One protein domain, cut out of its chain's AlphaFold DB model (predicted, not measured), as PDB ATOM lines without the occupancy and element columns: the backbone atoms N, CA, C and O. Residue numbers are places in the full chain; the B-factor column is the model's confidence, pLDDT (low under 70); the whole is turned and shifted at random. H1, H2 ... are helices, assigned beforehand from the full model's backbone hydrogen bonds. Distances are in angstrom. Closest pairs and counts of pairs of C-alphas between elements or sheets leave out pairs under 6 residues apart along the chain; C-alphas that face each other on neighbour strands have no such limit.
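Overview. This is residues 321 to 384 of the 385 residues of the protein "Type III-B CRISPR module RAMP protein Cmr6" of Smithella sp (UniProt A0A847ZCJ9). Four helices form a small up-and-down bundle, with the long H3 and H2 between H1 on one side and H4 on the other. Near its last turns H3 kinks sharply, and H4 folds back along it at a wider tilt than those within the bundle of H1, H2 and H3. The printed part has 64 residues with four named helices, in the order H1, H2, H3, H4, and no named strand; the class is all helix. It is compact, with a radius of gyration of the C-alphas of 10.5 A and spans of 28 by 23 by 16 A.

Arrangement. H3, residues 353 to 373, has a kink of 103 degrees near residue 367. H4, residues 375 to 383, touches H3, closest at the C-alphas of Arg 357 and Phe 383, 4.8 A; this hairpin has a tilt of 35.0 degrees, only just steep. H1, residues 321 to 330, touches H3, closest at C-alphas 321 and 355, 6.2 A, the same way at a shallow tilt of 23 degrees. H2, residues 336 to 349, only just touches H3, with 3 pairs of C-alphas within 8 A, through residues 346 to 347 and 356 to 359 alone. H1 and H2 touch as a hairpin, closest at C-alphas 324 and 346, 5.3 A. H2 touches H4 with residues 339 to 343 alone, closest at C-alphas 340 and 376, 6.5 A. H1 and H4 are apart. O i to N i+4 pairs within hydrogen-bond range are 2 of 6 in H1, with 5 of 7 O i to N i+3 pairs, 7 of 10 in H2, 13 of 17 in H3 and 3 of 5 in H4.

Along the chain. H3 measures 24.2 A from first to last C-alpha, H2 20.4 A, H1 15.9 A and H4 14.2 A. C-alpha 321 opens H1 at (2.189, -21.725, 22.420), and C-alpha 383 ends H4 at (0.121, -35.387, 19.515).

Size, cuts and confidence. The C-alphas farthest apart are those of Ser 334 and Thr 352, 28.7 A. The printed part has no cut, and its three links are tight. Mean pLDDT of the printed part is 85.7, and no printed residue is under 70.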
ATOM      1  N   LEU A 321       3.090 -21.305  23.492       84.31
ATOM      2  CA  LEU A 321       2.189 -21.725  22.420       84.31
ATOM      3  C   LEU A 321       1.893 -20.595  21.421       84.31
ATOM      4  O   LEU A 321       2.103 -20.771  20.223       84.31
ATOM      5  N   GLU A 322       1.468 -19.417  21.886       80.12
ATOM      6  CA  GLU A 322       1.204 -18.261  21.012       80.12
ATOM      7  C   GLU A 322       2.457 -17.831  20.239       80.12
ATOM      8  O   GLU A 322       2.373 -17.501  19.052       80.12
ATOM      9  N   ARG A 323       3.630 -17.883  20.875       84.19
ATOM     10  CA  ARG A 323       4.920 -17.600  20.240       84.19
ATOM     11  C   ARG A 323       5.229 -18.611  19.134       84.19
ATOM     12  O   ARG A 323       5.689 -18.207  18.070       84.19
ATOM     13  N   CYS A 324       4.937 -19.894  19.354       86.75
ATOM     14  CA  CYS A 324       5.119 -20.948  18.352       86.75
ATOM     15  C   CYS A 324       4.109 -20.855  17.196       86.75
ATOM     16  O   CYS A 324       4.459 -21.155  16.057       86.75
ATOM     17  N   CYS A 325       2.878 -20.399  17.453       86.44
ATOM     18  CA  CYS A 325       1.849 -20.223  16.421       86.44
ATOM     19  C   CYS A 325       1.998 -18.912  15.629       86.44
ATOM     20  O   CYS A 325       1.544 -18.822  14.492       86.44
ATOM     21  N   THR A 326       2.630 -17.877  16.189       87.44
ATOM     22  CA  THR A 326       2.740 -16.551  15.549       87.44
ATOM     23  C   THR A 326       3.368 -16.581  14.144       87.44
ATOM     24  O   THR A 326       2.793 -15.958  13.249       87.44
ATOM     25  N   PRO A 327       4.468 -17.318  13.882       87.25
ATOM     26  CA  PRO A 327       5.057 -17.416  12.543       87.25
ATOM     27  C   PRO A 327       4.083 -17.928  11.474       87.25
ATOM     28  O   PRO A 327       4.118 -17.462  10.333       87.25
ATOM     29  N   PHE A 328       3.159 -18.820  11.848       85.19
ATOM     30  CA  PHE A 328       2.167 -19.391  10.935       85.19
ATOM     31  C   PHE A 328       1.176 -18.355  10.394       85.19
ATOM     32  O   PHE A 328       0.649 -18.529   9.304       85.19
ATOM     33  N   LYS A 329       0.980 -17.226  11.089       84.69
ATOM     34  CA  LYS A 329       0.123 -16.126  10.611       84.69
ATOM     35  C   LYS A 329       0.705 -15.377   9.409       84.69
ATOM     36  O   LYS A 329      -0.018 -14.639   8.750       84.69
ATOM     37  N   THR A 330       2.006 -15.523   9.156       84.06
ATOM     38  CA  THR A 330       2.736 -14.779   8.111       84.06
ATOM     39  C   THR A 330       3.121 -15.627   6.903       84.06
ATOM     40  O   THR A 330       3.589 -15.086   5.905       84.06
ATOM     41  N   ILE A 331       2.921 -16.942   6.978       86.81
ATOM     42  CA  ILE A 331       3.247 -17.893   5.910       86.81
ATOM     43  C   ILE A 331       1.962 -18.469   5.324       86.81
ATOM     44  O   ILE A 331       0.946 -18.565   6.011       86.81
ATOM     45  N   LYS A 332       2.000 -18.873   4.053       85.44
ATOM     46  CA  LYS A 332       0.882 -19.583   3.418       85.44
ATOM     47  C   LYS A 332       1.027 -21.104   3.579       85.44
ATOM     48  O   LYS A 332       2.156 -21.595   3.604       85.44
ATOM     49  N   PRO A 333      -0.078 -21.876   3.603       80.62
ATOM     50  CA  PRO A 333      -0.030 -23.344   3.653       80.62
ATOM     51  C   PRO A 333       0.798 -23.993   2.529       80.62
ATOM     52  O   PRO A 333       1.399 -25.045   2.733       80.62
ATOM     53  N   SER A 334       0.902 -23.337   1.367       77.88
ATOM     54  CA  SER A 334       1.711 -23.785   0.227       77.88
ATOM     55  C   SER A 334       3.230 -23.642   0.429       77.88
ATOM     56  O   SER A 334       4.006 -24.230  -0.324       77.88
ATOM     57  N   GLU A 335       3.694 -22.917   1.453       80.12
ATOM     58  CA  GLU A 335       5.117 -22.697   1.754       80.12
ATOM     59  C   GLU A 335       5.718 -23.833   2.606       80.12
ATOM     60  O   GLU A 335       6.333 -23.611   3.654       80.12
ATOM     61  N   ALA A 336       5.572 -25.079   2.141       70.62
ATOM     62  CA  ALA A 336       5.931 -26.292   2.886       70.62
ATOM     63  C   ALA A 336       7.385 -26.314   3.413       70.62
ATOM     64  O   ALA A 336       7.645 -26.874   4.480       70.62
ATOM     65  N   GLY A 337       8.323 -25.663   2.711       75.94
ATOM     66  CA  GLY A 337       9.731 -25.566   3.113       75.94
ATOM     67  C   GLY A 337       9.977 -24.776   4.407       75.94
ATOM     68  O   GLY A 337      10.947 -25.052   5.108       75.94
ATOM     69  N   LYS A 338       9.088 -23.839   4.769       82.19
ATOM     70  CA  LYS A 338       9.200 -23.032   6.001       82.19
ATOM     71  C   LYS A 338       8.470 -23.655   7.193       82.19
ATOM     72  O   LYS A 338       8.802 -23.368   8.338       82.19
ATOM     73  N   ILE A 339       7.501 -24.530   6.932       85.75
ATOM     74  CA  ILE A 339       6.621 -25.117   7.952       85.75
ATOM     75  C   ILE A 339       7.345 -26.180   8.789       85.75
ATOM     76  O   ILE A 339       7.216 -26.204  10.011       85.75
ATOM     77  N   GLY A 340       8.146 -27.039   8.151       85.81
ATOM     78  CA  GLY A 340       8.881 -28.113   8.832       85.81
ATOM     79  C   GLY A 340       9.789 -27.628   9.975       85.81
ATOM     80  O   GLY A 340       9.649 -28.139  11.088       85.81
ATOM     81  N   PRO A 341      10.670 -26.634   9.744       89.81
ATOM     82  CA  PRO A 341      11.536 -26.076  10.786       89.81
ATOM     83  C   PRO A 341      10.775 -25.408  11.938       89.81
ATOM     84  O   PRO A 341      11.206 -25.488  13.087       89.81
ATOM     85  N   LEU A 342       9.632 -24.772  11.653       90.38
ATOM     86  CA  LEU A 342       8.792 -24.148  12.680       90.38
ATOM     87  C   LEU A 342       8.165 -25.189  13.610       90.38
ATOM     88  O   LEU A 342       8.131 -24.981  14.819       90.38
ATOM     89  N   ILE A 343       7.728 -26.325  13.062       89.44
ATOM     90  CA  ILE A 343       7.233 -27.455  13.856       89.44
ATOM     91  C   ILE A 343       8.346 -28.007  14.753       89.44
ATOM     92  O   ILE A 343       8.117 -28.215  15.942       89.44
ATOM     93  N   ASP A 344       9.558 -28.193  14.224       90.50
ATOM     94  CA  ASP A 344      10.687 -28.715  15.009       90.50
ATOM     95  C   ASP A 344      11.089 -27.759  16.141       90.50
ATOM     96  O   ASP A 344      11.367 -28.193  17.261       90.50
ATOM     97  N   MET A 345      11.089 -26.450  15.872       90.94
ATOM     98  CA  MET A 345      11.320 -25.421  16.885       90.94
ATOM     99  C   MET A 345      10.229 -25.451  17.960       90.94
ATOM    100  O   MET A 345      10.542 -25.427  19.152       90.94
ATOM    101  N   ALA A 346       8.960 -25.529  17.558       88.44
ATOM    102  CA  ALA A 346       7.831 -25.546  18.478       88.44
ATOM    103  C   ALA A 346       7.844 -26.787  19.379       88.44
ATOM    104  O   ALA A 346       7.722 -26.653  20.592       88.44
ATOM    105  N   LEU A 347       8.097 -27.980  18.831       88.81
ATOM    106  CA  LEU A 347       8.177 -29.218  19.616       88.81
ATOM    107  C   LEU A 347       9.345 -29.233  20.615       88.81
ATOM    108  O   LEU A 347       9.250 -29.906  21.640       88.81
ATOM    109  N   LYS A 348      10.426 -28.487  20.341       89.50
ATOM    110  CA  LYS A 348      11.528 -28.266  21.295       89.50
ATOM    111  C   LYS A 348      11.207 -27.207  22.350       89.50
ATOM    112  O   LYS A 348      11.702 -27.300  23.467       89.50
ATOM    113  N   THR A 349      10.430 -26.188  21.988       86.94
ATOM    114  CA  THR A 349      10.125 -25.037  22.857       86.94
ATOM    115  C   THR A 349       8.974 -25.334  23.819       86.94
ATOM    116  O   THR A 349       8.982 -24.873  24.958       86.94
ATOM    117  N   LEU A 350       7.979 -26.101  23.374       88.06
ATOM    118  CA  LEU A 350       6.825 -26.493  24.176       88.06
ATOM    119  C   LEU A 350       7.196 -27.669  25.078       88.06
ATOM    120  O   LEU A 350       7.473 -28.771  24.608       88.06
ATOM    121  N   THR A 351       7.197 -27.429  26.385       83.12
ATOM    122  CA  THR A 351       7.617 -28.411  27.392       83.12
ATOM    123  C   THR A 351       6.473 -29.295  27.882       83.12
ATOM    124  O   THR A 351       6.729 -30.409  28.334       83.12
ATOM    125  N   THR A 352       5.217 -28.850  27.760       85.31
ATOM    126  CA  THR A 352       4.041 -29.613  28.202       85.31
ATOM    127  C   THR A 352       3.406 -30.402  27.054       85.31
ATOM    128  O   THR A 352       3.337 -29.937  25.915       85.31
ATOM    129  N   GLU A 353       2.896 -31.601  27.348       84.88
ATOM    130  CA  GLU A 353       2.156 -32.407  26.364       84.88
ATOM    131  C   GLU A 353       0.848 -31.729  25.928       84.88
ATOM    132  O   GLU A 353       0.472 -31.809  24.759       84.88
ATOM    133  N   ALA A 354       0.186 -30.999  26.832       80.12
ATOM    134  CA  ALA A 354      -1.023 -30.240  26.517       80.12
ATOM    135  C   ALA A 354      -0.763 -29.155  25.457       80.12
ATOM    136  O   ALA A 354      -1.506 -29.068  24.477       80.12
ATOM    137  N   ASP A 355       0.325 -28.389  25.591       85.38
ATOM    138  CA  ASP A 355       0.679 -27.354  24.615       85.38
ATOM    139  C   ASP A 355       1.095 -27.958  23.270       85.38
ATOM    140  O   ASP A 355       0.725 -27.434  22.220       85.38
ATOM    141  N   LYS A 356       1.824 -29.083  23.274       89.19
ATOM    142  CA  LYS A 356       2.188 -29.789  22.034       89.19
ATOM    143  C   LYS A 356       0.958 -30.302  21.286       89.19
ATOM    144  O   LYS A 356       0.909 -30.179  20.063       89.19
ATOM    145  N   ARG A 357      -0.050 -30.823  21.996       89.88
ATOM    146  CA  ARG A 357      -1.336 -31.237  21.405       89.88
ATOM    147  C   ARG A 357      -2.102 -30.051  20.823       89.88
ATOM    148  O   ARG A 357      -2.543 -30.120  19.677       89.88
ATOM    149  N   ALA A 358      -2.200 -28.947  21.564       85.44
ATOM    150  CA  ALA A 358      -2.853 -27.727  21.089       85.44
ATOM    151  C   ALA A 358      -2.148 -27.142  19.851       85.44
ATOM    152  O   ALA A 358      -2.795 -26.781  18.866       85.44
ATOM    153  N   PHE A 359      -0.813 -27.115  19.851       92.38
ATOM    154  CA  PHE A 359      -0.017 -26.702  18.695       92.38
ATOM    155  C   PHE A 359      -0.241 -27.623  17.488       92.38
ATOM    156  O   PHE A 359      -0.414 -27.152  16.364       92.38
ATOM    157  N   ALA A 360      -0.280 -28.939  17.708       90.19
ATOM    158  CA  ALA A 360      -0.515 -29.907  16.645       90.19
ATOM    159  C   ALA A 360      -1.900 -29.736  15.996       90.19
ATOM    160  O   ALA A 360      -2.012 -29.798  14.769       90.19
ATOM    161  N   GLN A 361      -2.938 -29.486  16.803       90.44
ATOM    162  CA  GLN A 361      -4.285 -29.165  16.317       90.44
ATOM    163  C   GLN A 361      -4.285 -27.880  15.483       90.44
ATOM    164  O   GLN A 361      -4.788 -27.889  14.360       90.44
ATOM    165  N   TYR A 362      -3.625 -26.825  15.964       91.00
ATOM    166  CA  TYR A 362      -3.495 -25.564  15.233       91.00
ATOM    167  C   TYR A 362      -2.821 -25.744  13.860       91.00
ATOM    168  O   TYR A 362      -3.318 -25.252  12.848       91.00
ATOM    169  N   VAL A 363      -1.715 -26.496  13.784       89.50
ATOM    170  CA  VAL A 363      -1.018 -26.766  12.511       89.50
ATOM    171  C   VAL A 363      -1.879 -27.600  11.555       89.50
ATOM    172  O   VAL A 363      -1.847 -27.377  10.342       89.50
ATOM    173  N   LYS A 364      -2.669 -28.547  12.079       90.25
ATOM    174  CA  LYS A 364      -3.616 -29.345  11.288       90.25
ATOM    175  C   LYS A 364      -4.710 -28.471  10.672       90.25
ATOM    176  O   LYS A 364      -5.015 -28.645   9.496       90.25
ATOM    177  N   GLU A 365      -5.273 -27.539  11.437       89.56
ATOM    178  CA  GLU A 365      -6.264 -26.578  10.939       89.56
ATOM    179  C   GLU A 365      -5.658 -25.631   9.901       89.56
ATOM    180  O   GLU A 365      -6.230 -25.451   8.829       89.56
ATOM    181  N   PHE A 366      -4.465 -25.101  10.177       88.88
ATOM    182  CA  PHE A 366      -3.750 -24.202   9.272       88.88
ATOM    183  C   PHE A 366      -3.471 -24.838   7.899       88.88
ATOM    184  O   PHE A 366      -3.617 -24.182   6.871       88.88
ATOM    185  N   LEU A 367      -3.085 -26.119   7.869       86.31
ATOM    186  CA  LEU A 367      -2.795 -26.852   6.631       86.31
ATOM    187  C   LEU A 367      -4.043 -27.433   5.942       86.31
ATOM    188  O   LEU A 367      -3.959 -27.839   4.783       86.31
ATOM    189  N   GLY A 368      -5.186 -27.514   6.630       87.44
ATOM    190  CA  GLY A 368      -6.445 -28.013   6.075       87.44
ATOM    191  C   GLY A 368      -6.304 -29.350   5.330       87.44
ATOM    192  O   GLY A 368      -5.828 -30.352   5.873       87.44
ATOM    193  N   ASN A 369      -6.713 -29.373   4.059       83.81
ATOM    194  CA  ASN A 369      -6.672 -30.575   3.214       83.81
ATOM    195  C   ASN A 369      -5.246 -31.060   2.905       83.81
ATOM    196  O   ASN A 369      -5.024 -32.269   2.775       83.81
ATOM    197  N   ASP A 370      -4.275 -30.146   2.861       81.88
ATOM    198  CA  ASP A 370      -2.879 -30.454   2.538       81.88
ATOM    199  C   ASP A 370      -2.168 -31.177   3.687       81.88
ATOM    200  O   ASP A 370      -1.180 -31.889   3.477       81.88
ATOM    201  N   PHE A 371      -2.723 -31.103   4.903       84.62
ATOM    202  CA  PHE A 371      -2.175 -31.779   6.073       84.62
ATOM    203  C   PHE A 371      -2.021 -33.288   5.852       84.62
ATOM    204  O   PHE A 371      -0.988 -33.863   6.197       84.62
ATOM    205  N   LYS A 372      -3.015 -33.939   5.226       79.12
ATOM    206  CA  LYS A 372      -3.073 -35.408   5.081       79.12
ATOM    207  C   LYS A 372      -1.877 -35.998   4.332       79.12
ATOM    208  O   LYS A 372      -1.505 -37.134   4.639       79.12
ATOM    209  N   LYS A 373      -1.312 -35.243   3.382       77.81
ATOM    210  CA  LYS A 373      -0.181 -35.634   2.519       77.81
ATOM    211  C   LYS A 373       1.146 -34.979   2.934       77.81
ATOM    212  O   LYS A 373       2.157 -35.170   2.268       77.81
ATOM    213  N   SER A 374       1.152 -34.196   4.014       82.19
ATOM    214  CA  SER A 374       2.319 -33.431   4.457       82.19
ATOM    215  C   SER A 374       3.228 -34.225   5.404       82.19
ATOM    216  O   SER A 374       2.760 -35.014   6.225       82.19
ATOM    217  N   LYS A 375       4.531 -33.914   5.392       82.75
ATOM    218  CA  LYS A 375       5.491 -34.392   6.412       82.75
ATOM    219  C   LYS A 375       5.173 -33.871   7.823       82.75
ATOM    220  O   LYS A 375       5.631 -34.439   8.811       82.75
ATOM    221  N   ALA A 376       4.373 -32.804   7.939       84.19
ATOM    222  CA  ALA A 376       3.906 -32.289   9.226       84.19
ATOM    223  C   ALA A 376       3.004 -33.303   9.949       84.19
ATOM    224  O   ALA A 376       3.083 -33.427  11.170       84.19
ATOM    225  N   ARG A 377       2.210 -34.087   9.205       85.38
ATOM    226  CA  ARG A 377       1.379 -35.156   9.771       85.38
ATOM    227  C   ARG A 377       2.209 -36.234  10.448       85.38
ATOM    228  O   ARG A 377       1.834 -36.669  11.527       85.38
ATOM    229  N   GLU A 378       3.310 -36.660   9.835       85.06
ATOM    230  CA  GLU A 378       4.190 -37.683  10.413       85.06
ATOM    231  C   GLU A 378       4.805 -37.196  11.728       85.06
ATOM    232  O   GLU A 378       4.758 -37.910  12.727       85.06
ATOM    233  N   LYS A 379       5.280 -35.944  11.756       86.25
ATOM    234  CA  LYS A 379       5.886 -35.324  12.944       86.25
ATOM    235  C   LYS A 379       4.902 -35.091  14.092       86.25
ATOM    236  O   LYS A 379       5.287 -35.170  15.252       86.25
ATOM    237  N   LEU A 380       3.643 -34.789  13.777       89.38
ATOM    238  CA  LEU A 380       2.626 -34.420  14.767       89.38
ATOM    239  C   LEU A 380       1.661 -35.560  15.116       89.38
ATOM    240  O   LEU A 380       0.807 -35.382  15.980       89.38
ATOM    241  N   LYS A 381       1.792 -36.738  14.486       88.62
ATOM    242  CA  LYS A 381       0.866 -37.873  14.649       88.62
ATOM    243  C   LYS A 381       0.679 -38.288  16.109       88.62
ATOM    244  O   LYS A 381      -0.441 -38.579  16.504       88.62
ATOM    245  N   VAL A 382       1.756 -38.282  16.896       88.38
ATOM    246  CA  VAL A 382       1.748 -38.678  18.318       88.38
ATOM    247  C   VAL A 382       0.926 -37.711  19.181       88.38
ATOM    248  O   VAL A 382       0.322 -38.126  20.162       88.38
ATOM    249  N   PHE A 383       0.845 -36.436  18.788       87.31
ATOM    250  CA  PHE A 383       0.121 -35.387  19.515       87.31
ATOM    251  C   PHE A 383      -1.296 -35.138  18.973       87.31
ATOM    252  O   PHE A 383      -2.019 -34.292  19.490       87.31
ATOM    253  N   LEU A 384      -1.686 -35.848  17.913       83.81
ATOM    254  CA  LEU A 384      -3.016 -35.795  17.297       83.81
ATOM    255  C   LEU A 384      -3.822 -37.082  17.523       83.81
ATOM    256  O   LEU A 384      -4.909 -37.206  16.952       83.81
TER     257      LEU A 384